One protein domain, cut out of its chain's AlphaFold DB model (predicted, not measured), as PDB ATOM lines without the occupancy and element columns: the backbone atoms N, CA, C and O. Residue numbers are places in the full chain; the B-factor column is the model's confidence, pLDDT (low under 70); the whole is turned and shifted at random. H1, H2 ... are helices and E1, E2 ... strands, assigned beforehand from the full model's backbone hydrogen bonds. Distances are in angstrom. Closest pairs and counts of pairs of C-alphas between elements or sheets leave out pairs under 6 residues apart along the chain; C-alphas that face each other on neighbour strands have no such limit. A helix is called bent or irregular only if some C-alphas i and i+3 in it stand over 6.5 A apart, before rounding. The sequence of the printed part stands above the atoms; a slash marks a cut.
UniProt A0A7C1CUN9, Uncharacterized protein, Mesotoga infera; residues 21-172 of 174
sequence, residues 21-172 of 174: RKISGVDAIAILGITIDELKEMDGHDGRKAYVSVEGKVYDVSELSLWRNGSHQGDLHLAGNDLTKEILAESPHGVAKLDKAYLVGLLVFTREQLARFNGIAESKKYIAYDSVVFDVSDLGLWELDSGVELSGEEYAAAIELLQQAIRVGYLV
ATOM      1  N   ARG A  21      -1.086 -12.121 -41.899       53.62
ATOM      2  CA  ARG A  21       0.258 -12.005 -41.310       53.62
ATOM      3  C   ARG A  21       0.277 -11.173 -40.022       53.62
ATOM      4  O   ARG A  21       1.304 -11.134 -39.360       53.62
ATOM      5  N   LYS A  22      -0.826 -10.501 -39.658       55.44
ATOM      6  CA  LYS A  22      -0.847  -9.486 -38.585       55.44
ATOM      7  C   LYS A  22      -1.201  -9.971 -37.172       55.44
ATOM      8  O   LYS A  22      -1.009  -9.193 -36.250       55.44
ATOM      9  N   ILE A  23      -1.660 -11.212 -36.985       57.19
ATOM     10  CA  ILE A  23      -1.936 -11.772 -35.640       57.19
ATOM     11  C   ILE A  23      -0.981 -12.904 -35.243       57.19
ATOM     12  O   ILE A  23      -1.066 -13.433 -34.139       57.19
ATOM     13  N   SER A  24      -0.045 -13.273 -36.121       51.62
ATOM     14  CA  SER A  24       1.041 -14.184 -35.759       51.62
ATOM     15  C   SER A  24       1.902 -13.511 -34.683       51.62
ATOM     16  O   SER A  24       2.504 -12.472 -34.947       51.62
ATOM     17  N   GLY A  25       1.909 -14.071 -33.469       59.81
ATOM     18  CA  GLY A  25       2.609 -13.506 -32.308       59.81
ATOM     19  C   GLY A  25       1.755 -12.642 -31.374       59.81
ATOM     20  O   GLY A  25       2.313 -12.030 -30.467       59.81
ATOM     21  N   VAL A  26       0.433 -12.575 -31.570       65.94
ATOM     22  CA  VAL A  26      -0.491 -12.035 -30.561       65.94
ATOM     23  C   VAL A  26      -1.000 -13.198 -29.716       65.94
ATOM     24  O   VAL A  26      -1.742 -14.044 -30.214       65.94
ATOM     25  N   ASP A  27      -0.609 -13.239 -28.445       63.84
ATOM     26  CA  ASP A  27      -1.187 -14.183 -27.491       63.84
ATOM     27  C   ASP A  27      -2.639 -13.776 -27.204       63.84
ATOM     28  O   ASP A  27      -2.926 -12.622 -26.876       63.84
ATOM     29  N   ALA A  28      -3.578 -14.713 -27.344       65.88
ATOM     30  CA  ALA A  28      -4.967 -14.482 -26.965       65.88
ATOM     31  C   ALA A  28      -5.054 -14.356 -25.433       65.88
ATOM     32  O   ALA A  28      -5.019 -15.353 -24.717       65.88
ATOM     33  N   ILE A  29      -5.140 -13.121 -24.932       75.00
ATOM     34  CA  ILE A  29      -5.202 -12.827 -23.488       75.00
ATOM     35  C   ILE A  29      -6.629 -12.825 -22.920       75.00
ATOM     36  O   ILE A  29      -6.805 -12.747 -21.708       75.00
ATOM     37  N   ALA A  30      -7.645 -12.871 -23.783       78.56
ATOM     38  CA  ALA A  30      -9.052 -12.842 -23.407       78.56
ATOM     39  C   ALA A  30      -9.907 -13.585 -24.439       78.56
ATOM     40  O   ALA A  30      -9.500 -13.776 -25.586       78.56
ATOM     41  N   ILE A  31     -11.108 -13.972 -24.017       84.00
ATOM     42  CA  ILE A  31     -12.143 -14.536 -24.880       84.00
ATOM     43  C   ILE A  31     -13.220 -13.470 -25.071       84.00
ATOM     44  O   ILE A  31     -13.606 -12.805 -24.110       84.00
ATOM     45  N   LEU A  32     -13.709 -13.310 -26.303       91.62
ATOM     46  CA  LEU A  32     -14.845 -12.441 -26.583       91.62
ATOM     47  C   LEU A  32     -16.113 -13.043 -25.962       91.62
ATOM     48  O   LEU A  32     -16.539 -14.137 -26.337       91.62
ATOM     49  N   GLY A  33     -16.697 -12.336 -24.997       94.94
ATOM     50  CA  GLY A  33     -18.031 -12.624 -24.484       94.94
ATOM     51  C   GLY A  33     -19.070 -11.871 -25.305       94.94
ATOM     52  O   GLY A  33     -18.901 -10.679 -25.542       94.94
ATOM     53  N   ILE A  34     -20.119 -12.566 -25.730       96.75
ATOM     54  CA  ILE A  34     -21.283 -11.984 -26.398       96.75
ATOM     55  C   ILE A  34     -22.467 -12.195 -25.469       96.75
ATOM     56  O   ILE A  34     -22.768 -13.331 -25.097       96.75
ATOM     57  N   THR A  35     -23.109 -11.113 -25.049       97.69
ATOM     58  CA  THR A  35     -24.284 -11.194 -24.184       97.69
ATOM     59  C   THR A  35     -25.489 -11.742 -24.939       97.69
ATOM     60  O   THR A  35     -25.562 -11.671 -26.165       97.69
ATOM     61  N   ILE A  36     -26.480 -12.262 -24.216       97.12
ATOM     62  CA  ILE A  36     -27.723 -12.741 -24.837       97.12
ATOM     63  C   ILE A  36     -28.477 -11.643 -25.610       97.12
ATOM     64  O   ILE A  36     -29.095 -11.936 -26.630       97.12
ATOM     65  N   ASP A  37     -28.397 -10.384 -25.166       97.19
ATOM     66  CA  ASP A  37     -29.010  -9.257 -25.882       97.19
ATOM     67  C   ASP A  37     -28.227  -8.912 -27.153       97.19
ATOM     68  O   ASP A  37     -28.826  -8.733 -28.207       97.19
ATOM     69  N   GLU A  38     -26.891  -8.887 -27.089       97.44
ATOM     70  CA  GLU A  38     -26.057  -8.690 -28.282       97.44
ATOM     71  C   GLU A  38     -26.245  -9.819 -29.293       97.44
ATOM     72  O   GLU A  38     -26.308  -9.553 -30.490       97.44
ATOM     73  N   LEU A  39     -26.368 -11.070 -28.830       98.19
ATOM     74  CA  LEU A  39     -26.662 -12.201 -29.701       98.19
ATOM     75  C   LEU A  39     -27.969 -11.956 -30.458       98.19
ATOM     76  O   LEU A  39     -27.977 -12.114 -31.671       98.19
ATOM     77  N   LYS A  40     -29.030 -11.505 -29.779       97.50
ATOM     78  CA  LYS A  40     -30.349 -11.257 -30.383       97.50
ATOM     79  C   LYS A  40     -30.320 -10.252 -31.538       97.50
ATOM     80  O   LYS A  40     -31.074 -10.414 -32.490       97.50
ATOM     81  N   GLU A  41     -29.430  -9.264 -31.485       97.31
ATOM     82  CA  GLU A  41     -29.239  -8.290 -32.569       97.31
ATOM     83  C   GLU A  41     -28.487  -8.878 -33.779       97.31
ATOM     84  O   GLU A  41     -28.576  -8.354 -34.889       97.31
ATOM     85  N   MET A  42     -27.759  -9.983 -33.602       97.31
ATOM     86  CA  MET A  42     -27.039 -10.685 -34.671       97.31
ATOM     87  C   MET A  42     -27.962 -11.677 -35.395       97.31
ATOM     88  O   MET A  42     -27.695 -12.880 -35.481       97.31
ATOM     89  N   ASP A  43     -29.057 -11.143 -35.931       97.25
ATOM     90  CA  ASP A  43     -30.167 -11.863 -36.558       97.25
ATOM     91  C   ASP A  43     -30.022 -12.069 -38.076       97.25
ATOM     92  O   ASP A  43     -30.866 -12.707 -38.691       97.25
ATOM     93  N   GLY A  44     -28.973 -11.545 -38.713       95.38
ATOM     94  CA  GLY A  44     -28.768 -11.653 -40.161       95.38
ATOM     95  C   GLY A  44     -29.640 -10.733 -41.023       95.38
ATOM     96  O   GLY A  44     -29.640 -10.885 -42.251       95.38
ATOM     97  N   HIS A  45     -30.372  -9.788 -40.424       93.94
ATOM     98  CA  HIS A  45     -31.216  -8.820 -41.127       93.94
ATOM     99  C   HIS A  45     -30.567  -7.433 -41.208       93.94
ATOM    100  O   HIS A  45     -29.642  -7.101 -40.477       93.94
ATOM    101  N   ASP A  46     -31.017  -6.610 -42.160       90.88
ATOM    102  CA  ASP A  46     -30.527  -5.237 -42.390       90.88
ATOM    103  C   ASP A  46     -28.996  -5.102 -42.521       90.88
ATOM    104  O   ASP A  46     -28.408  -4.068 -42.202       90.88
ATOM    105  N   GLY A  47     -28.331  -6.156 -42.999       87.00
ATOM    106  CA  GLY A  47     -26.873  -6.206 -43.123       87.00
ATOM    107  C   GLY A  47     -26.126  -6.503 -41.817       87.00
ATOM    108  O   GLY A  47     -24.894  -6.467 -41.822       87.00
ATOM    109  N   ARG A  48     -26.836  -6.810 -40.724       91.44
ATOM    110  CA  ARG A  48     -26.256  -7.364 -39.496       91.44
ATOM    111  C   ARG A  48     -25.775  -8.793 -39.732       91.44
ATOM    112  O   ARG A  48     -26.169  -9.467 -40.687       91.44
ATOM    113  N   LYS A  49     -24.883  -9.243 -38.855       94.44
ATOM    114  CA  LYS A  49     -24.379 -10.616 -38.855       94.44
ATOM    115  C   LYS A  49     -25.450 -11.594 -38.402       94.44
ATOM    116  O   LYS A  49     -26.337 -11.203 -37.663       94.44
ATOM    117  N   ALA A  50     -25.352 -12.845 -38.844       96.94
ATOM    118  CA  ALA A  50     -26.196 -13.948 -38.400       96.94
ATOM    119  C   ALA A  50     -25.382 -14.851 -37.470       96.94
ATOM    120  O   ALA A  50     -24.538 -15.619 -37.945       96.94
ATOM    121  N   TYR A  51     -25.601 -14.746 -36.159       97.94
ATOM    122  CA  TYR A  51     -24.920 -15.566 -35.153       97.94
ATOM    123  C   TYR A  51     -25.888 -16.545 -34.498       97.94
ATOM    124  O   TYR A  51     -27.064 -16.253 -34.325       97.94
ATOM    125  N   VAL A  52     -25.390 -17.706 -34.093       98.38
ATOM    126  CA  VAL A  52     -26.131 -18.663 -33.255       98.38
ATOM    127  C   VAL A  52     -25.242 -19.108 -32.113       98.38
ATOM    128  O   VAL A  52     -24.018 -19.134 -32.266       98.38
ATOM    129  N   SER A  53     -25.830 -19.486 -30.982       98.31
ATOM    130  CA  SER A  53     -25.066 -20.127 -29.913       98.31
ATOM    131  C   SER A  53     -25.437 -21.592 -29.724       98.31
ATOM    132  O   SER A  53     -26.582 -21.990 -29.936       98.31
ATOM    133  N   VAL A  54     -24.418 -22.397 -29.421       97.75
ATOM    134  CA  VAL A  54     -24.529 -23.840 -29.193       97.75
ATOM    135  C   VAL A  54     -23.579 -24.225 -28.071       97.75
ATOM    136  O   VAL A  54     -22.369 -23.998 -28.159       97.75
ATOM    137  N   GLU A  55     -24.124 -24.796 -27.006       96.00
ATOM    138  CA  GLU A  55     -23.419 -25.194 -25.791       96.00
ATOM    139  C   GLU A  55     -22.569 -24.066 -25.175       96.00
ATOM    140  O   GLU A  55     -21.457 -24.306 -24.685       96.00
ATOM    141  N   GLY A  56     -23.064 -22.825 -25.232       96.88
ATOM    142  CA  GLY A  56     -22.372 -21.633 -24.732       96.88
ATOM    143  C   GLY A  56     -21.278 -21.071 -25.639       96.88
ATOM    144  O   GLY A  56     -20.579 -20.145 -25.232       96.88
ATOM    145  N   LYS A  57     -21.107 -21.596 -26.854       97.25
ATOM    146  CA  LYS A  57     -20.206 -21.049 -27.880       97.25
ATOM    147  C   LYS A  57     -21.013 -20.299 -28.929       97.25
ATOM    148  O   LYS A  57     -22.030 -20.820 -29.372       97.25
ATOM    149  N   VAL A  58     -20.550 -19.128 -29.358       97.94
ATOM    150  CA  VAL A  58     -21.211 -18.329 -30.401       97.94
ATOM    151  C   VAL A  58     -20.495 -18.493 -31.731       97.94
ATOM    152  O   VAL A  58     -19.280 -18.314 -31.814       97.94
ATOM    153  N   TYR A  59     -21.261 -18.813 -32.768       96.38
ATOM    154  CA  TYR A  59     -20.773 -19.065 -34.113       96.38
ATOM    155  C   TYR A  59     -21.344 -18.059 -35.105       96.38
ATOM    156  O   TYR A  59     -22.553 -17.835 -35.141       96.38
ATOM    157  N   ASP A  60     -20.477 -17.524 -35.963       96.12
ATOM    158  CA  ASP A  60     -20.870 -16.774 -37.149       96.12
ATOM    159  C   ASP A  60     -21.253 -17.748 -38.266       96.12
ATOM    160  O   ASP A  60     -20.417 -18.507 -38.783       96.12
ATOM    161  N   VAL A  61     -22.535 -17.713 -38.629       95.62
ATOM    162  CA  VAL A  61     -23.134 -18.519 -39.697       95.62
ATOM    163  C   VAL A  61     -23.483 -17.687 -40.934       95.62
ATOM    164  O   VAL A  61     -24.033 -18.235 -41.885       95.62
ATOM    165  N   SER A  62     -23.111 -16.403 -40.973       93.69
ATOM    166  CA  SER A  62     -23.488 -15.451 -42.035       93.69
ATOM    167  C   SER A  62     -23.119 -15.928 -43.442       93.69
ATOM    168  O   SER A  62     -23.900 -15.777 -44.377       93.69
ATOM    169  N   GLU A  63     -21.952 -16.561 -43.586       90.38
ATOM    170  CA  GLU A  63     -21.440 -17.039 -44.881       90.38
ATOM    171  C   GLU A  63     -21.907 -18.464 -45.234       90.38
ATOM    172  O   GLU A  63     -21.523 -19.033 -46.259       90.38
ATOM    173  N   LEU A  64     -22.725 -19.092 -44.384       92.31
ATOM    174  CA  LEU A  64     -23.282 -20.408 -44.667       92.31
ATOM    175  C   LEU A  64     -24.560 -20.253 -45.490       92.31
ATOM    176  O   LEU A  64     -25.562 -19.718 -45.028       92.31
ATOM    177  N   SER A  65     -24.568 -20.811 -46.702       92.56
ATOM    178  CA  SER A  65     -25.687 -20.675 -47.651       92.56
ATOM    179  C   SER A  65     -27.053 -21.112 -47.104       92.56
ATOM    180  O   SER A  65     -28.082 -20.657 -47.592       92.56
ATOM    181  N   LEU A  66     -27.066 -22.017 -46.119       94.25
ATOM    182  CA  LEU A  66     -28.275 -22.531 -45.468       94.25
ATOM    183  C   LEU A  66     -28.821 -21.626 -44.350       94.25
ATOM    184  O   LEU A  66     -29.851 -21.981 -43.788       94.25
ATOM    185  N   TRP A  67     -28.133 -20.522 -44.042       95.88
ATOM    186  CA  TRP A  67     -28.464 -19.520 -43.018       95.88
ATOM    187  C   TRP A  67     -28.763 -18.143 -43.627       95.88
ATOM    188  O   TRP A  67     -28.669 -17.107 -42.968       95.88
ATOM    189  N   ARG A  68     -29.076 -18.105 -44.928       91.56
ATOM    190  CA  ARG A  68     -29.325 -16.860 -45.655       91.56
ATOM    191  C   ARG A  68     -30.452 -16.071 -44.981       91.56
ATOM    192  O   ARG A  68     -31.512 -16.625 -44.713       91.56
ATOM    193  N   ASN A  69     -30.227 -14.770 -44.788       92.44
ATOM    194  CA  ASN A  69     -31.134 -13.867 -44.068       92.44
ATOM    195  C   ASN A  69     -31.415 -14.322 -42.624       92.44
ATOM    196  O   ASN A  69     -32.530 -14.155 -42.150       92.44
ATOM    197  N   GLY A  70     -30.444 -14.965 -41.968       96.12
ATOM    198  CA  GLY A  70     -30.579 -15.380 -40.572       96.12
ATOM    199  C   GLY A  70     -31.507 -16.564 -40.329       96.12
ATOM    200  O   GLY A  70     -31.820 -16.855 -39.182       96.12
ATOM    201  N   SER A  71     -31.943 -17.264 -41.374       96.56
ATOM    202  CA  SER A  71     -32.943 -18.325 -41.267       96.56
ATOM    203  C   SER A  71     -32.412 -19.668 -41.737       96.56
ATOM    204  O   SER A  71     -31.712 -19.759 -42.749       96.56
ATOM    205  N   HIS A  72     -32.802 -20.722 -41.024       94.94
ATOM    206  CA  HIS A  72     -32.539 -22.105 -41.375       94.94
ATOM    207  C   HIS A  72     -33.812 -22.964 -41.285       94.94
ATOM    208  O   HIS A  72     -34.659 -22.769 -40.417       94.94
ATOM    209  N   GLN A  73     -33.942 -23.935 -42.204       92.50
ATOM    210  CA  GLN A  73     -35.105 -24.839 -42.333       92.50
ATOM    211  C   GLN A  73     -36.466 -24.124 -42.448       92.50
ATOM    212  O   GLN A  73     -37.452 -24.568 -41.873       92.50
ATOM    213  N   GLY A  74     -36.537 -23.033 -43.216       89.31
ATOM    214  CA  GLY A  74     -37.796 -22.308 -43.420       89.31
ATOM    215  C   GLY A  74     -38.277 -21.607 -42.151       89.31
ATOM    216  O   GLY A  74     -39.421 -21.794 -41.750       89.31
ATOM    217  N   ASP A  75     -37.385 -20.836 -41.527       91.88
ATOM    218  CA  ASP A  75     -37.624 -20.025 -40.323       91.88
ATOM    219  C   ASP A  75     -37.865 -20.817 -39.026       91.88
ATOM    220  O   ASP A  75     -38.179 -20.227 -37.996       91.88
ATOM    221  N   LEU A  76     -37.663 -22.141 -39.035       93.44
ATOM    222  CA  LEU A  76     -37.728 -22.964 -37.819       93.44
ATOM    223  C   LEU A  76     -36.562 -22.699 -36.864       93.44
ATOM    224  O   LEU A  76     -36.720 -22.822 -35.652       93.44
ATOM    225  N   HIS A  77     -35.397 -22.336 -37.401       95.88
ATOM    226  CA  HIS A  77     -34.233 -21.977 -36.601       95.88
ATOM    227  C   HIS A  77     -33.696 -20.633 -37.072       95.88
ATOM    228  O   HIS A  77     -33.367 -20.462 -38.248       95.88
ATOM    229  N   LEU A  78     -33.615 -19.684 -36.146       97.69
ATOM    230  CA  LEU A  78     -33.270 -18.301 -36.438       97.69
ATOM    231  C   LEU A  78     -31.944 -17.928 -35.783       97.69
ATOM    232  O   LEU A  78     -31.673 -18.296 -34.636       97.69
ATOM    233  N   ALA A  79     -31.143 -17.157 -36.509       98.19
ATOM    234  CA  ALA A  79     -30.011 -16.440 -35.957       98.19
ATOM    235  C   ALA A  79     -30.468 -15.491 -34.837       98.19
ATOM    236  O   ALA A  79     -31.644 -15.160 -34.697       98.19
ATOM    237  N   GLY A  80     -29.520 -15.115 -33.994       98.12
ATOM    238  CA  GLY A  80     -29.733 -14.375 -32.765       98.12
ATOM    239  C   GLY A  80     -30.267 -15.197 -31.592       98.12
ATOM    240  O   GLY A  80     -30.719 -14.628 -30.603       98.12
ATOM    241  N   ASN A  81     -30.194 -16.531 -31.662       97.62
ATOM    242  CA  ASN A  81     -30.694 -17.421 -30.611       97.62
ATOM    243  C   ASN A  81     -29.646 -18.442 -30.149       97.62
ATOM    244  O   ASN A  81     -28.725 -18.814 -30.883       97.62
ATOM    245  N   ASP A  82     -29.814 -18.922 -28.913       97.62
ATOM    246  CA  ASP A  82     -29.270 -20.219 -28.506       97.62
ATOM    247  C   ASP A  82     -30.123 -21.331 -29.111       97.62
ATOM    248  O   ASP A  82     -31.336 -21.373 -28.896       97.62
ATOM    249  N   LEU A  83     -29.456 -22.196 -29.873       97.12
ATOM    250  CA  LEU A  83     -30.042 -23.325 -30.587       97.12
ATOM    251  C   LEU A  83     -29.498 -24.654 -30.057       97.12
ATOM    252  O   LEU A  83     -29.412 -25.638 -30.796       97.12
ATOM    253  N   THR A  84     -29.035 -24.678 -28.802       96.56
ATOM    254  CA  THR A  84     -28.357 -25.851 -28.252       96.56
ATOM    255  C   THR A  84     -29.278 -27.067 -28.260       96.56
ATOM    256  O   THR A  84     -28.880 -28.136 -28.719       96.56
ATOM    257  N   LYS A  85     -30.527 -26.908 -27.814       93.12
ATOM    258  CA  LYS A  85     -31.505 -28.000 -27.770       93.12
ATOM    259  C   LYS A  85     -31.846 -28.503 -29.172       93.12
ATOM    260  O   LYS A  85     -31.765 -29.699 -29.430       93.12
ATOM    261  N   GLU A  86     -32.155 -27.592 -30.082       94.25
ATOM    262  CA  GLU A  86     -32.514 -27.871 -31.469       94.25
ATOM    263  C   GLU A  86     -31.373 -28.617 -32.181       94.25
ATOM    264  O   GLU A  86     -31.582 -29.616 -32.871       94.25
ATOM    265  N   ILE A  87     -30.124 -28.198 -31.958       94.44
ATOM    266  CA  ILE A  87     -28.954 -28.838 -32.565       94.44
ATOM    267  C   ILE A  87     -28.639 -30.194 -31.932       94.44
ATOM    268  O   ILE A  87     -28.258 -31.109 -32.659       94.44
ATOM    269  N   LEU A  88     -28.764 -30.354 -30.615       92.44
ATOM    270  CA  LEU A  88     -28.404 -31.611 -29.952       92.44
ATOM    271  C   LEU A  88     -29.496 -32.684 -30.055       92.44
ATOM    272  O   LEU A  88     -29.164 -33.863 -30.166       92.44
ATOM    273  N   ALA A  89     -30.772 -32.296 -30.019       90.62
ATOM    274  CA  ALA A  89     -31.895 -33.229 -29.931       90.62
ATOM    275  C   ALA A  89     -32.651 -33.427 -31.254       90.62
ATOM    276  O   ALA A  89     -33.175 -34.515 -31.490       90.62
ATOM    277  N   GLU A  90     -32.722 -32.408 -32.116       91.19
ATOM    278  CA  GLU A  90     -33.618 -32.413 -33.285       91.19
ATOM    279  C   GLU A  90     -32.857 -32.484 -34.617       91.19
ATOM    280  O   GLU A  90     -33.322 -33.097 -35.581       91.19
ATOM    281  N   SER A  91     -31.660 -31.893 -34.682       92.00
ATOM    282  CA  SER A  91     -30.849 -31.870 -35.898       92.00
ATOM    283  C   SER A  91     -30.382 -33.276 -36.311       92.00
ATOM    284  O   SER A  91     -29.682 -33.946 -35.547       92.00
ATOM    285  N   PRO A  92     -30.596 -33.702 -37.576       92.75
ATOM    286  CA  PRO A  92     -30.113 -34.990 -38.088       92.75
ATOM    287  C   PRO A  92     -28.583 -35.046 -38.254       92.75
ATOM    288  O   PRO A  92     -28.034 -36.033 -38.753       92.75
ATOM    289  N   HIS A  93     -27.875 -33.964 -37.922       91.19
ATOM    290  CA  HIS A  93     -26.426 -33.837 -38.066       91.19
ATOM    291  C   HIS A  93     -25.716 -33.442 -36.767       91.19
ATOM    292  O   HIS A  93     -24.484 -33.365 -36.768       91.19
ATOM    293  N   GLY A  94     -26.457 -33.183 -35.684       91.25
ATOM    294  CA  GLY A  94     -25.882 -32.690 -34.438       91.25
ATOM    295  C   GLY A  94     -24.997 -31.456 -34.652       91.25
ATOM    296  O   GLY A  94     -25.240 -30.621 -35.529       91.25
ATOM    297  N   VAL A  95     -23.894 -31.400 -33.905       93.06
ATOM    298  CA  VAL A  95     -22.899 -30.314 -33.957       93.06
ATOM    299  C   VAL A  95     -21.972 -30.353 -35.180       93.06
ATOM    300  O   VAL A  95     -21.253 -29.391 -35.428       93.06
ATOM    301  N   ALA A  96     -21.981 -31.419 -35.989       93.50
ATOM    302  CA  ALA A  96     -20.953 -31.659 -37.012       93.50
ATOM    303  C   ALA A  96     -20.875 -30.583 -38.115       93.50
ATOM    304  O   ALA A  96     -19.877 -30.474 -38.824       93.50
ATOM    305  N   LYS A  97     -21.940 -29.798 -38.324       91.81
ATOM    306  CA  LYS A  97     -21.930 -28.698 -39.305       91.81
ATOM    307  C   LYS A  97     -21.331 -27.401 -38.756       91.81
ATOM    308  O   LYS A  97     -20.972 -26.548 -39.569       91.81
ATOM    309  N   LEU A  98     -21.171 -27.273 -37.437       90.81
ATOM    310  CA  LEU A  98     -20.576 -26.094 -36.802       90.81
ATOM    311  C   LEU A  98     -19.094 -25.931 -37.147       90.81
ATOM    312  O   LEU A  98     -18.627 -24.802 -37.203       90.81
ATOM    313  N   ASP A  99     -18.391 -27.005 -37.524       90.38
ATOM    314  CA  ASP A  99     -16.998 -26.953 -38.006       90.38
ATOM    315  C   ASP A  99     -16.810 -26.065 -39.251       90.38
ATOM    316  O   ASP A  99     -15.694 -25.682 -39.599       90.38
ATOM    317  N   LYS A 100     -17.900 -25.749 -39.962       90.69
ATOM    318  CA  LYS A 100     -17.891 -24.826 -41.109       90.69
ATOM    319  C   LYS A 100     -18.168 -23.373 -40.708       90.69
ATOM    320  O   LYS A 100     -17.836 -22.451 -41.466       90.69
ATOM    321  N   ALA A 101     -18.805 -23.177 -39.559       91.88
ATOM    322  CA  ALA A 101     -19.064 -21.870 -38.983       91.88
ATOM    323  C   ALA A 101     -17.791 -21.334 -38.319       91.88
ATOM    324  O   ALA A 101     -16.877 -22.086 -37.984       91.88
ATOM    325  N   TYR A 102     -17.703 -20.018 -38.168       90.88
ATOM    326  CA  TYR A 102     -16.569 -19.416 -37.474       90.88
ATOM    327  C   TYR A 102     -16.903 -19.264 -35.988       90.88
ATOM    328  O   TYR A 102     -17.938 -18.697 -35.659       90.88
ATOM    329  N   LEU A 103     -16.055 -19.776 -35.093       91.94
ATOM    330  CA  LEU A 103     -16.226 -19.593 -33.650       91.94
ATOM    331  C   LEU A 103     -15.834 -18.159 -33.271       91.94
ATOM    332  O   LEU A 103     -14.665 -17.795 -33.366       91.94
ATOM    333  N   VAL A 104     -16.813 -17.372 -32.831       92.81
ATOM    334  CA  VAL A 104     -16.649 -15.949 -32.502       92.81
ATOM    335  C   VAL A 104     -16.268 -15.760 -31.037       92.81
ATOM    336  O   VAL A 104     -15.396 -14.957 -30.715       92.81
ATOM    337  N   GLY A 105     -16.915 -16.501 -30.136       94.06
ATOM    338  CA  GLY A 105     -16.772 -16.271 -28.701       94.06
ATOM    339  C   GLY A 105     -17.652 -17.174 -27.846       94.06
ATOM    340  O   GLY A 105     -18.059 -18.257 -28.276       94.06
ATOM    341  N   LEU A 106     -17.940 -16.723 -26.626       96.69
ATOM    342  CA  LEU A 106     -18.807 -17.417 -25.671       96.69
ATOM    343  C   LEU A 106     -20.085 -16.621 -25.414       96.69
ATOM    344  O   LEU A 106     -20.041 -15.396 -25.332       96.69
ATOM    345  N   LEU A 107     -21.203 -17.329 -25.246       98.25
ATOM    346  CA  LEU A 107     -22.457 -16.724 -24.808       98.25
ATOM    347  C   LEU A 107     -22.375 -16.466 -23.303       98.25
ATOM    348  O   LEU A 107     -22.172 -17.393 -22.511       98.25
ATOM    349  N   VAL A 108     -22.533 -15.205 -22.916       97.31
ATOM    350  CA  VAL A 108     -22.487 -14.769 -21.521       97.31
ATOM    351  C   VAL A 108     -23.791 -14.101 -21.100       97.31
ATOM    352  O   VAL A 108     -24.557 -13.596 -21.918       97.31
ATOM    353  N   PHE A 109     -24.038 -14.091 -19.797       95.75
ATOM    354  CA  PHE A 109     -25.207 -13.469 -19.191       95.75
ATOM    355  C   PHE A 109     -24.767 -12.560 -18.053       95.75
ATOM    356  O   PHE A 109     -23.958 -12.962 -17.213       95.75
ATOM    357  N   THR A 110     -25.347 -11.364 -17.973       95.19
ATOM    358  CA  THR A 110     -25.404 -10.635 -16.702       95.19
ATOM    359  C   THR A 110     -26.475 -11.253 -15.798       95.19
ATOM    360  O   THR A 110     -27.367 -11.971 -16.258       95.19
ATOM    361  N   ARG A 111     -26.434 -10.953 -14.494       91.38
ATOM    362  CA  ARG A 111     -27.482 -11.396 -13.552       91.38
ATOM    363  C   ARG A 111     -28.872 -10.900 -13.951       91.38
ATOM    364  O   ARG A 111     -29.836 -11.646 -13.838       91.38
ATOM    365  N   GLU A 112     -28.956  -9.664 -14.435       92.94
ATOM    366  CA  GLU A 112     -30.204  -9.063 -14.912       92.94
ATOM    367  C   GLU A 112     -30.735  -9.786 -16.154       92.94
ATOM    368  O   GLU A 112     -31.908 -10.148 -16.210       92.94
ATOM    369  N   GLN A 113     -29.857 -10.078 -17.117       95.00
ATOM    370  CA  GLN A 113     -30.227 -10.814 -18.321       95.00
ATOM    371  C   GLN A 113     -30.688 -12.239 -18.008       95.00
ATOM    372  O   GLN A 113     -31.690 -12.679 -18.570       95.00
ATOM    373  N   LEU A 114     -29.987 -12.940 -17.106       93.75
ATOM    374  CA  LEU A 114     -30.342 -14.290 -16.667       93.75
ATOM    375  C   LEU A 114     -31.709 -14.321 -15.969       93.75
ATOM    376  O   LEU A 114     -32.495 -15.227 -16.222       93.75
ATOM    377  N   ALA A 115     -32.023 -13.321 -15.139       91.12
ATOM    378  CA  ALA A 115     -33.265 -13.276 -14.364       91.12
ATOM    379  C   ALA A 115     -34.548 -13.255 -15.222       91.12
ATOM    380  O   ALA A 115     -35.621 -13.587 -14.719       91.12
ATOM    381  N   ARG A 116     -34.455 -12.897 -16.512       93.69
ATOM    382  CA  ARG A 116     -35.586 -12.940 -17.459       93.69
ATOM    383  C   ARG A 116     -35.989 -14.369 -17.845       93.69
ATOM    384  O   ARG A 116     -37.143 -14.600 -18.189       93.69
ATOM    385  N   PHE A 117     -35.074 -15.331 -17.748       91.56
ATOM    386  CA  PHE A 117     -35.298 -16.739 -18.093       91.56
ATOM    387  C   PHE A 117     -35.907 -17.512 -16.922       91.56
ATOM    388  O   PHE A 117     -35.335 -18.474 -16.413       91.56
ATOM    389  N   ASN A 118     -37.071 -17.050 -16.468       86.81
ATOM    390  CA  ASN A 118     -37.798 -17.588 -15.320       86.81
ATOM    391  C   ASN A 118     -39.034 -18.420 -15.711       86.81
ATOM    392  O   ASN A 118     -39.805 -18.804 -14.836       86.81
ATOM    393  N   GLY A 119     -39.256 -18.679 -17.004       86.25
ATOM    394  CA  GLY A 119     -40.451 -19.363 -17.505       86.25
ATOM    395  C   GLY A 119     -41.703 -18.478 -17.613       86.25
ATOM    396  O   GLY A 119     -42.750 -18.975 -18.025       86.25
ATOM    397  N   ILE A 120     -41.617 -17.192 -17.246       82.81
ATOM    398  CA  ILE A 120     -42.717 -16.215 -17.329       82.81
ATOM    399  C   ILE A 120     -42.387 -15.126 -18.351       82.81
ATOM    400  O   ILE A 120     -43.149 -14.920 -19.294       82.81
ATOM    401  N   ALA A 121     -41.282 -14.400 -18.148       81.56
ATOM    402  CA  ALA A 121     -40.873 -13.313 -19.039       81.56
ATOM    403  C   ALA A 121     -40.303 -13.862 -20.355       81.56
ATOM    404  O   ALA A 121     -40.654 -13.382 -21.429       81.56
ATOM    405  N   GLU A 122     -39.485 -14.905 -20.252       82.38
ATOM    406  CA  GLU A 122     -39.107 -15.793 -21.347       82.38
ATOM    407  C   GLU A 122     -39.658 -17.189 -21.039       82.38
ATOM    408  O   GLU A 122     -39.701 -17.599 -19.877       82.38
ATOM    409  N   SER A 123     -40.071 -17.942 -22.060       87.81
ATOM    410  CA  SER A 123     -40.638 -19.290 -21.868       87.81
ATOM    411  C   SER A 123     -39.613 -20.312 -21.367       87.81
ATOM    412  O   SER A 123     -39.984 -21.306 -20.743       87.81
ATOM    413  N   LYS A 124     -38.324 -20.067 -21.628       89.88
ATOM    414  CA  LYS A 124     -37.219 -20.897 -21.147       89.88
ATOM    415  C   LYS A 124     -36.905 -20.597 -19.676       89.88
ATOM    416  O   LYS A 124     -37.027 -19.462 -19.211       89.88
ATOM    417  N   LYS A 125     -36.457 -21.627 -18.956       90.62
ATOM    418  CA  LYS A 125     -36.028 -21.559 -17.553       90.62
ATOM    419  C   LYS A 125     -34.534 -21.818 -17.472       90.62
ATOM    420  O   LYS A 125     -34.102 -22.940 -17.733       90.62
ATOM    421  N   TYR A 126     -33.757 -20.802 -17.110       91.56
ATOM    422  CA  TYR A 126     -32.310 -20.919 -16.960       91.56
ATOM    423  C   TYR A 126     -31.884 -20.731 -15.513       91.56
ATOM    424  O   TYR A 126     -32.455 -19.931 -14.773       91.56
ATOM    425  N   ILE A 127     -30.815 -21.423 -15.131       89.81
ATOM    426  CA  ILE A 127     -30.155 -21.220 -13.843       89.81
ATOM    427  C   ILE A 127     -28.651 -21.108 -14.034       89.81
ATOM    428  O   ILE A 127     -28.119 -21.604 -15.023       89.81
ATOM    429  N   ALA A 128     -27.956 -20.516 -13.065       90.12
ATOM    430  CA  ALA A 128     -26.499 -20.528 -13.023       90.12
ATOM    431  C   ALA A 128     -25.985 -21.344 -11.832       90.12
ATOM    432  O   ALA A 128     -26.421 -21.133 -10.701       90.12
ATOM    433  N   TYR A 129     -25.015 -22.219 -12.085       84.38
ATOM    434  CA  TYR A 129     -24.262 -22.953 -11.070       84.38
ATOM    435  C   TYR A 129     -22.787 -22.978 -11.469       84.38
ATOM    436  O   TYR A 129     -22.467 -23.262 -12.620       84.38
ATOM    437  N   ASP A 130     -21.900 -22.623 -10.537       84.38
ATOM    438  CA  ASP A 130     -20.453 -22.496 -10.780       84.38
ATOM    439  C   ASP A 130     -20.117 -21.671 -12.044       84.38
ATOM    440  O   ASP A 130     -19.353 -22.074 -12.917       84.38
ATOM    441  N   SER A 131     -20.780 -20.516 -12.185       87.31
ATOM    442  CA  SER A 131     -20.683 -19.620 -13.350       87.31
ATOM    443  C   SER A 131     -21.116 -20.209 -14.699       87.31
ATOM    444  O   SER A 131     -21.048 -19.505 -15.704       87.31
ATOM    445  N   VAL A 132     -21.629 -21.436 -14.746       90.00
ATOM    446  CA  VAL A 132     -22.216 -22.035 -15.947       90.00
ATOM    447  C   VAL A 132     -23.727 -21.849 -15.914       90.00
ATOM    448  O   VAL A 132     -24.367 -22.096 -14.895       90.00
ATOM    449  N   VAL A 133     -24.299 -21.399 -17.029       92.94
ATOM    450  CA  VAL A 133     -25.744 -21.262 -17.216       92.94
ATOM    451  C   VAL A 133     -26.281 -22.513 -17.896       92.94
ATOM    452  O   VAL A 133     -25.766 -22.928 -18.940       92.94
ATOM    453  N   PHE A 134     -27.327 -23.089 -17.312       92.25
ATOM    454  CA  PHE A 134     -27.989 -24.302 -17.775       92.25
ATOM    455  C   PHE A 134     -29.445 -24.026 -18.133       92.25
ATOM    456  O   PHE A 134     -30.133 -23.305 -17.409       92.25
ATOM    457  N   ASP A 135     -29.912 -24.643 -19.215       92.06
ATOM    458  CA  ASP A 135     -31.328 -24.755 -19.540       92.06
ATOM    459  C   ASP A 135     -31.946 -25.915 -18.756       92.06
ATOM    460  O   ASP A 135     -31.564 -27.078 -18.913       92.06
ATOM    461  N   VAL A 136     -32.897 -25.570 -17.890       89.31
ATOM    462  CA  VAL A 136     -33.648 -26.500 -17.041       89.31
ATOM    463  C   VAL A 136     -35.131 -26.532 -17.415       89.31
ATOM    464  O   VAL A 136     -35.961 -26.998 -16.636       89.31
ATOM    465  N   SER A 137     -35.488 -26.045 -18.607       87.44
ATOM    466  CA  SER A 137     -36.879 -25.940 -19.069       87.44
ATOM    467  C   SER A 137     -37.611 -27.282 -19.028       87.44
ATOM    468  O   SER A 137     -38.763 -27.328 -18.597       87.44
ATOM    469  N   ASP A 138     -36.919 -28.369 -19.384       85.06
ATOM    470  CA  ASP A 138     -37.470 -29.730 -19.413       85.06
ATOM    471  C   ASP A 138     -37.260 -30.509 -18.098       85.06
ATOM    472  O   ASP A 138     -37.689 -31.658 -17.975       85.06
ATOM    473  N   LEU A 139     -36.610 -29.913 -17.092       78.88
ATOM    474  CA  LEU A 139     -36.417 -30.550 -15.792       78.88
ATOM    475  C   LEU A 139     -37.640 -30.269 -14.908       78.88
ATOM    476  O   LEU A 139     -37.787 -29.192 -14.332       78.88
ATOM    477  N   GLY A 140     -38.518 -31.267 -14.771       64.19
ATOM    478  CA  GLY A 140     -39.778 -31.185 -14.012       64.19
ATOM    479  C   GLY A 140     -39.652 -30.915 -12.505       64.19
ATOM    480  O   GLY A 140     -40.665 -30.855 -11.821       64.19
ATOM    481  N   LEU A 141     -38.435 -30.753 -11.975       60.56
ATOM    482  CA  LEU A 141     -38.182 -30.411 -10.569       60.56
ATOM    483  C   LEU A 141     -38.108 -28.901 -10.300       60.56
ATOM    484  O   LEU A 141     -37.980 -28.484  -9.153       60.56
ATOM    485  N   TRP A 142     -38.232 -28.074 -11.339       59.53
ATOM    486  CA  TRP A 142     -38.147 -26.617 -11.242       59.53
ATOM    487  C   TRP A 142     -39.531 -25.992 -11.475       59.53
ATOM    488  O   TRP A 142     -39.770 -25.356 -12.507       59.53
ATOM    489  N   GLU A 143     -40.452 -26.237 -10.536       53.28
ATOM    490  CA  GLU A 143     -41.743 -25.531 -10.384       53.28
ATOM    491  C   GLU A 143     -41.729 -24.506  -9.229       53.28
ATOM    492  O   GLU A 143     -42.757 -23.918  -8.900       53.28
ATOM    493  N   LEU A 144     -40.577 -24.267  -8.594       46.66
ATOM    494  CA  LEU A 144     -40.484 -23.329  -7.475       46.66
ATOM    495  C   LEU A 144     -40.444 -21.881  -7.967       46.66
ATOM    496  O   LEU A 144     -39.397 -21.310  -8.270       46.66
ATOM    497  N   ASP A 145     -41.638 -21.302  -8.007       44.41
ATOM    498  CA  ASP A 145     -41.880 -19.871  -7.937       44.41
ATOM    499  C   ASP A 145     -41.108 -19.291  -6.733       44.41
ATOM    500  O   ASP A 145     -41.289 -19.716  -5.593       44.41
ATOM    501  N   SER A 146     -40.240 -18.311  -6.982       42.12
ATOM    502  CA  SER A 146     -39.617 -17.428  -5.982       42.12
ATOM    503  C   SER A 146     -38.798 -18.061  -4.828       42.12
ATOM    504  O   SER A 146     -39.321 -18.485  -3.810       42.12
ATOM    505  N   GLY A 147     -37.466 -17.962  -4.898       35.81
ATOM    506  CA  GLY A 147     -36.640 -17.611  -3.727       35.81
ATOM    507  C   GLY A 147     -36.723 -18.457  -2.442       35.81
ATOM    508  O   GLY A 147     -36.612 -17.875  -1.363       35.81
ATOM    509  N   VAL A 148     -36.869 -19.783  -2.510       37.62
ATOM    510  CA  VAL A 148     -36.778 -20.651  -1.317       37.62
ATOM    511  C   VAL A 148     -35.412 -21.341  -1.256       37.62
ATOM    512  O   VAL A 148     -34.971 -21.946  -2.232       37.62
ATOM    513  N   GLU A 149     -34.735 -21.245  -0.106       39.12
ATOM    514  CA  GLU A 149     -33.557 -22.058   0.216       39.12
ATOM    515  C   GLU A 149     -33.924 -23.548   0.142       39.12
ATOM    516  O   GLU A 149     -34.719 -24.044   0.938       39.12
ATOM    517  N   LEU A 150     -33.345 -24.259  -0.828       47.09
ATOM    518  CA  LEU A 150     -33.446 -25.714  -0.933       47.09
ATOM    519  C   LEU A 150     -32.760 -26.371   0.275       47.09
ATOM    520  O   LEU A 150     -31.676 -25.949   0.687       47.09
ATOM    521  N   SER A 151     -33.365 -27.424   0.828       53.59
ATOM    522  CA  SER A 151     -32.738 -28.221   1.885       53.59
ATOM    523  C   SER A 151     -31.655 -29.153   1.310       53.59
ATOM    524  O   SER A 151     -31.633 -29.446   0.116       53.59
ATOM    525  N   GLY A 152     -30.716 -29.612   2.145       54.25
ATOM    526  CA  GLY A 152     -29.469 -30.250   1.686       54.25
ATOM    527  C   GLY A 152     -29.620 -31.475   0.767       54.25
ATOM    528  O   GLY A 152     -28.812 -31.640  -0.146       54.25
ATOM    529  N   GLU A 153     -30.645 -32.313   0.954       56.66
ATOM    530  CA  GLU A 153     -30.890 -33.478   0.082       56.66
ATOM    531  C   GLU A 153     -31.521 -33.078  -1.261       56.66
ATOM    532  O   GLU A 153     -31.133 -33.602  -2.306       56.66
ATOM    533  N   GLU A 154     -32.423 -32.092  -1.260       56.66
ATOM    534  CA  GLU A 154     -33.012 -31.520  -2.481       56.66
ATOM    535  C   GLU A 154     -31.949 -30.791  -3.311       56.66
ATOM    536  O   GLU A 154     -31.944 -30.876  -4.538       56.66
ATOM    537  N   TYR A 155     -30.991 -30.142  -2.640       61.47
ATOM    538  CA  TYR A 155     -29.845 -29.496  -3.275       61.47
ATOM    539  C   TYR A 155     -28.906 -30.514  -3.940       61.47
ATOM    540  O   TYR A 155     -28.477 -30.305  -5.073       61.47
ATOM    541  N   ALA A 156     -28.617 -31.641  -3.278       63.59
ATOM    542  CA  ALA A 156     -27.775 -32.699  -3.841       63.59
ATOM    543  C   ALA A 156     -28.417 -33.352  -5.078       63.59
ATOM    544  O   ALA A 156     -27.757 -33.497  -6.108       63.59
ATOM    545  N   ALA A 157     -29.715 -33.668  -5.012       65.19
ATOM    546  CA  ALA A 157     -30.457 -34.215  -6.147       65.19
ATOM    547  C   ALA A 157     -30.562 -33.211  -7.312       65.19
ATOM    548  O   ALA A 157     -30.401 -33.585  -8.475       65.19
ATOM    549  N   ALA A 158     -30.772 -31.923  -7.018       67.19
ATOM    550  CA  ALA A 158     -30.779 -30.869  -8.031       67.19
ATOM    551  C   ALA A 158     -29.411 -30.714  -8.721       67.19
ATOM    552  O   ALA A 158     -29.359 -30.528  -9.936       67.19
ATOM    553  N   ILE A 159     -28.303 -30.844  -7.980       68.62
ATOM    554  CA  ILE A 159     -26.945 -30.810  -8.547       68.62
ATOM    555  C   ILE A 159     -26.688 -32.000  -9.477       68.62
ATOM    556  O   ILE A 159     -26.128 -31.811 -10.557       68.62
ATOM    557  N   GLU A 160     -27.095 -33.217  -9.107       72.62
ATOM    558  CA  GLU A 160     -26.937 -34.385  -9.988       72.62
ATOM    559  C   GLU A 160     -27.705 -34.218 -11.306       72.62
ATOM    560  O   GLU A 160     -27.218 -34.601 -12.370       72.62
ATOM    561  N   LEU A 161     -28.874 -33.580 -11.266       71.50
ATOM    562  CA  LEU A 161     -29.651 -33.287 -12.470       71.50
ATOM    563  C   LEU A 161     -29.014 -32.200 -13.333       71.50
ATOM    564  O   LEU A 161     -29.132 -32.255 -14.556       71.50
ATOM    565  N   LEU A 162     -28.283 -31.256 -12.735       71.25
ATOM    566  CA  LEU A 162     -27.534 -30.258 -13.498       71.25
ATOM    567  C   LEU A 162     -26.402 -30.859 -14.322       71.25
ATOM    568  O   LEU A 162     -26.095 -30.337 -15.388       71.25
ATOM    569  N   GLN A 163     -25.833 -31.990 -13.899       69.94
ATOM    570  CA  GLN A 163     -24.853 -32.713 -14.717       69.94
ATOM    571  C   GLN A 163     -25.451 -33.233 -16.033       69.94
ATOM    572  O   GLN A 163     -24.708 -33.523 -16.969       69.94
ATOM    573  N   GLN A 164     -26.778 -33.350 -16.106       72.69
ATOM    574  CA  GLN A 164     -27.523 -33.780 -17.290       72.69
ATOM    575  C   GLN A 164     -28.197 -32.605 -18.013       72.69
ATOM    576  O   GLN A 164     -28.749 -32.792 -19.097       72.69
ATOM    577  N   ALA A 165     -28.173 -31.405 -17.425       80.94
ATOM    578  CA  ALA A 165     -28.798 -30.223 -17.992       80.94
ATOM    579  C   ALA A 165     -27.988 -29.671 -19.169       80.94
ATOM    580  O   ALA A 165     -26.760 -29.783 -19.236       80.94
ATOM    581  N   ILE A 166     -28.686 -29.027 -20.101       89.62
ATOM    582  CA  ILE A 166     -28.067 -28.458 -21.294       89.62
ATOM    583  C   ILE A 166     -27.330 -27.181 -20.895       89.62
ATOM    584  O   ILE A 166     -27.943 -26.220 -20.435       89.62
ATOM    585  N   ARG A 167     -26.011 -27.135 -21.090       93.31
ATOM    586  CA  ARG A 167     -25.245 -25.890 -20.939       93.31
ATOM    587  C   ARG A 167     -25.637 -24.913 -22.046       93.31
ATOM    588  O   ARG A 167     -25.523 -25.262 -23.214       93.31
ATOM    589  N   VAL A 168     -25.970 -23.677 -21.688       94.62
ATOM    590  CA  VAL A 168     -26.311 -22.611 -22.650       94.62
ATOM    591  C   VAL A 168     -25.354 -21.425 -22.615       94.62
ATOM    592  O   VAL A 168     -25.245 -20.705 -23.596       94.62
ATOM    593  N   GLY A 169     -24.598 -21.214 -21.538       95.81
ATOM    594  CA  GLY A 169     -23.631 -20.115 -21.496       95.81
ATOM    595  C   GLY A 169     -22.961 -19.947 -20.146       95.81
ATOM    596  O   GLY A 169     -22.863 -20.904 -19.378       95.81
ATOM    597  N   TYR A 170     -22.492 -18.732 -19.867       95.69
ATOM    598  CA  TYR A 170     -21.730 -18.425 -18.658       95.69
ATOM    599  C   TYR A 170     -22.229 -17.150 -17.978       95.69
ATOM    600  O   TYR A 170     -22.483 -16.141 -18.633       95.69
ATOM    601  N   LEU A 171     -22.353 -17.178 -16.656       93.25
ATOM    602  CA  LEU A 171     -22.691 -16.001 -15.864       93.25
ATOM    603  C   LEU A 171     -21.414 -15.196 -15.607       93.25
ATOM    604  O   LEU A 171     -20.486 -15.686 -14.958       93.25
ATOM    605  N   VAL A 172     -21.387 -13.949 -16.075       90.75
ATOM    606  CA  VAL A 172     -20.311 -13.003 -15.765       90.75
ATOM    607  C   VAL A 172     -20.703 -12.154 -14.560       90.75
ATOM    608  O   VAL A 172     -21.842 -11.696 -14.434       90.75
TER     609      VAL A 172
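What this domain is: This is residues 21 to 172 of the 174 residues of an uncharacterized protein of Mesotoga infera (UniProt A0A7C1CUN9). One strongly twisted sheet runs through the model in two halves, E1 to E4 in one and E5 to E7 in the other, joined where the last residues of E4 and E7 run side by side. Short helices sit round it: H1 on the first half, H3 and H4 beside E2 and E3, H5 near the join, while H6 leads away from the second half and residues 21 to 29 stick out as a free tail. The printed part has 152 residues with six named helices and seven named strands; along the chain come E1 and H1, then E2 and E3, then H2, H3 and H4, then E4 and H5, then E5 and E6, and last H6 and E7; the sheet is branched and mixed, with the neighbour pairs E1 and E4, E4 and E7 parallel, and E2 and E3, E3 and E4, E5 and E6, E6 and E7 antiparallel. The class is mixed, helices and strands, with 75 residues, under half, in named elements. The whole is compact, with a radius of gyration of the C-alphas of 17.0 A and spans of 55 by 42 by 27 A.

How they stand to each other: E1, residues 33 to 35, is an edge strand and the parallel neighbour of E4, residues 102 to 109, with N 34 and O 106 2.9 A apart. H1, residues 36 to 41, is on the sheet at a height over the sheet of 5.8 A; it is only just over E1, with 3 of its C-alphas, and runs across the strands at 73 degrees on the local plane. E2, residues 51 to 54, and E3, residues 57 to 60, form an antiparallel hairpin, with N 52 and O 59 3.0 A apart. E3 is also antiparallel to E4, with N 58 and O 105 2.9 A apart. H2, residues 65 to 70, is not on the sheet, but only just, with 4 pairs of C-alphas within 10 A. H3, residues 84 to 90, is on the sheet at a height of 8.6 A. H4, residues 94 to 100, only grazes the sheet with its residues 95 to 100. H3 and H4 touch only at the corner, where the C-alphas of Leu 88 and Gly 94 are closest at 5.3 A. E4 has E1 on one side, and on the other side E3 and E7, residues 166 to 171. E4 and E7 are parallel, with N 109 and O 170 2.8 A apart. H5, residues 111 to 115, is on the sheet at a height of 6.4 A, over none of its strands. E5, residues 126 to 129, and E6, residues 132 to 135, form an antiparallel hairpin, with N 127 and O 134 3.0 A apart. E6 and E7 are antiparallel, with N 133 and O 169 2.8 A apart. H6, residues 152 to 162, only grazes the sheet with its residues 159 to 162. Every O i to N i+4 pair is within hydrogen-bond range in H1, H3, H5 and H6; H2 has 0 of 2, with 1 of 3 O i to N i+3 pairs, and H4 has 0 of 3, with 2 of 4.

Where its parts are: E1 begins at C-alpha 33, (-18.031, -12.624, -24.484). H2 and H4 are irregular: C-alphas 66 and 69 are 9.2 A apart, and C-alphas 94 and 97 are 7.4 A apart. E4 is 21.1 A long and ends at C-alpha 109, (-25.207, -13.469, -19.191). H6 is 15.3 A long, and E7, 14.6 A long, ends at C-alpha 171, (-22.691, -16.001, -15.864).

The domain as a whole: The C-alphas farthest apart, those of Arg 21 and Ser 151, are 56.7 A apart. The printed part has no cut. The links from H2 to H3 and from E6 to H6 are long, with 13 and 16 residues. The mean pLDDT of the printed part is 85.0; residues 21 to 28, 140 to 159 and 163 are under 70.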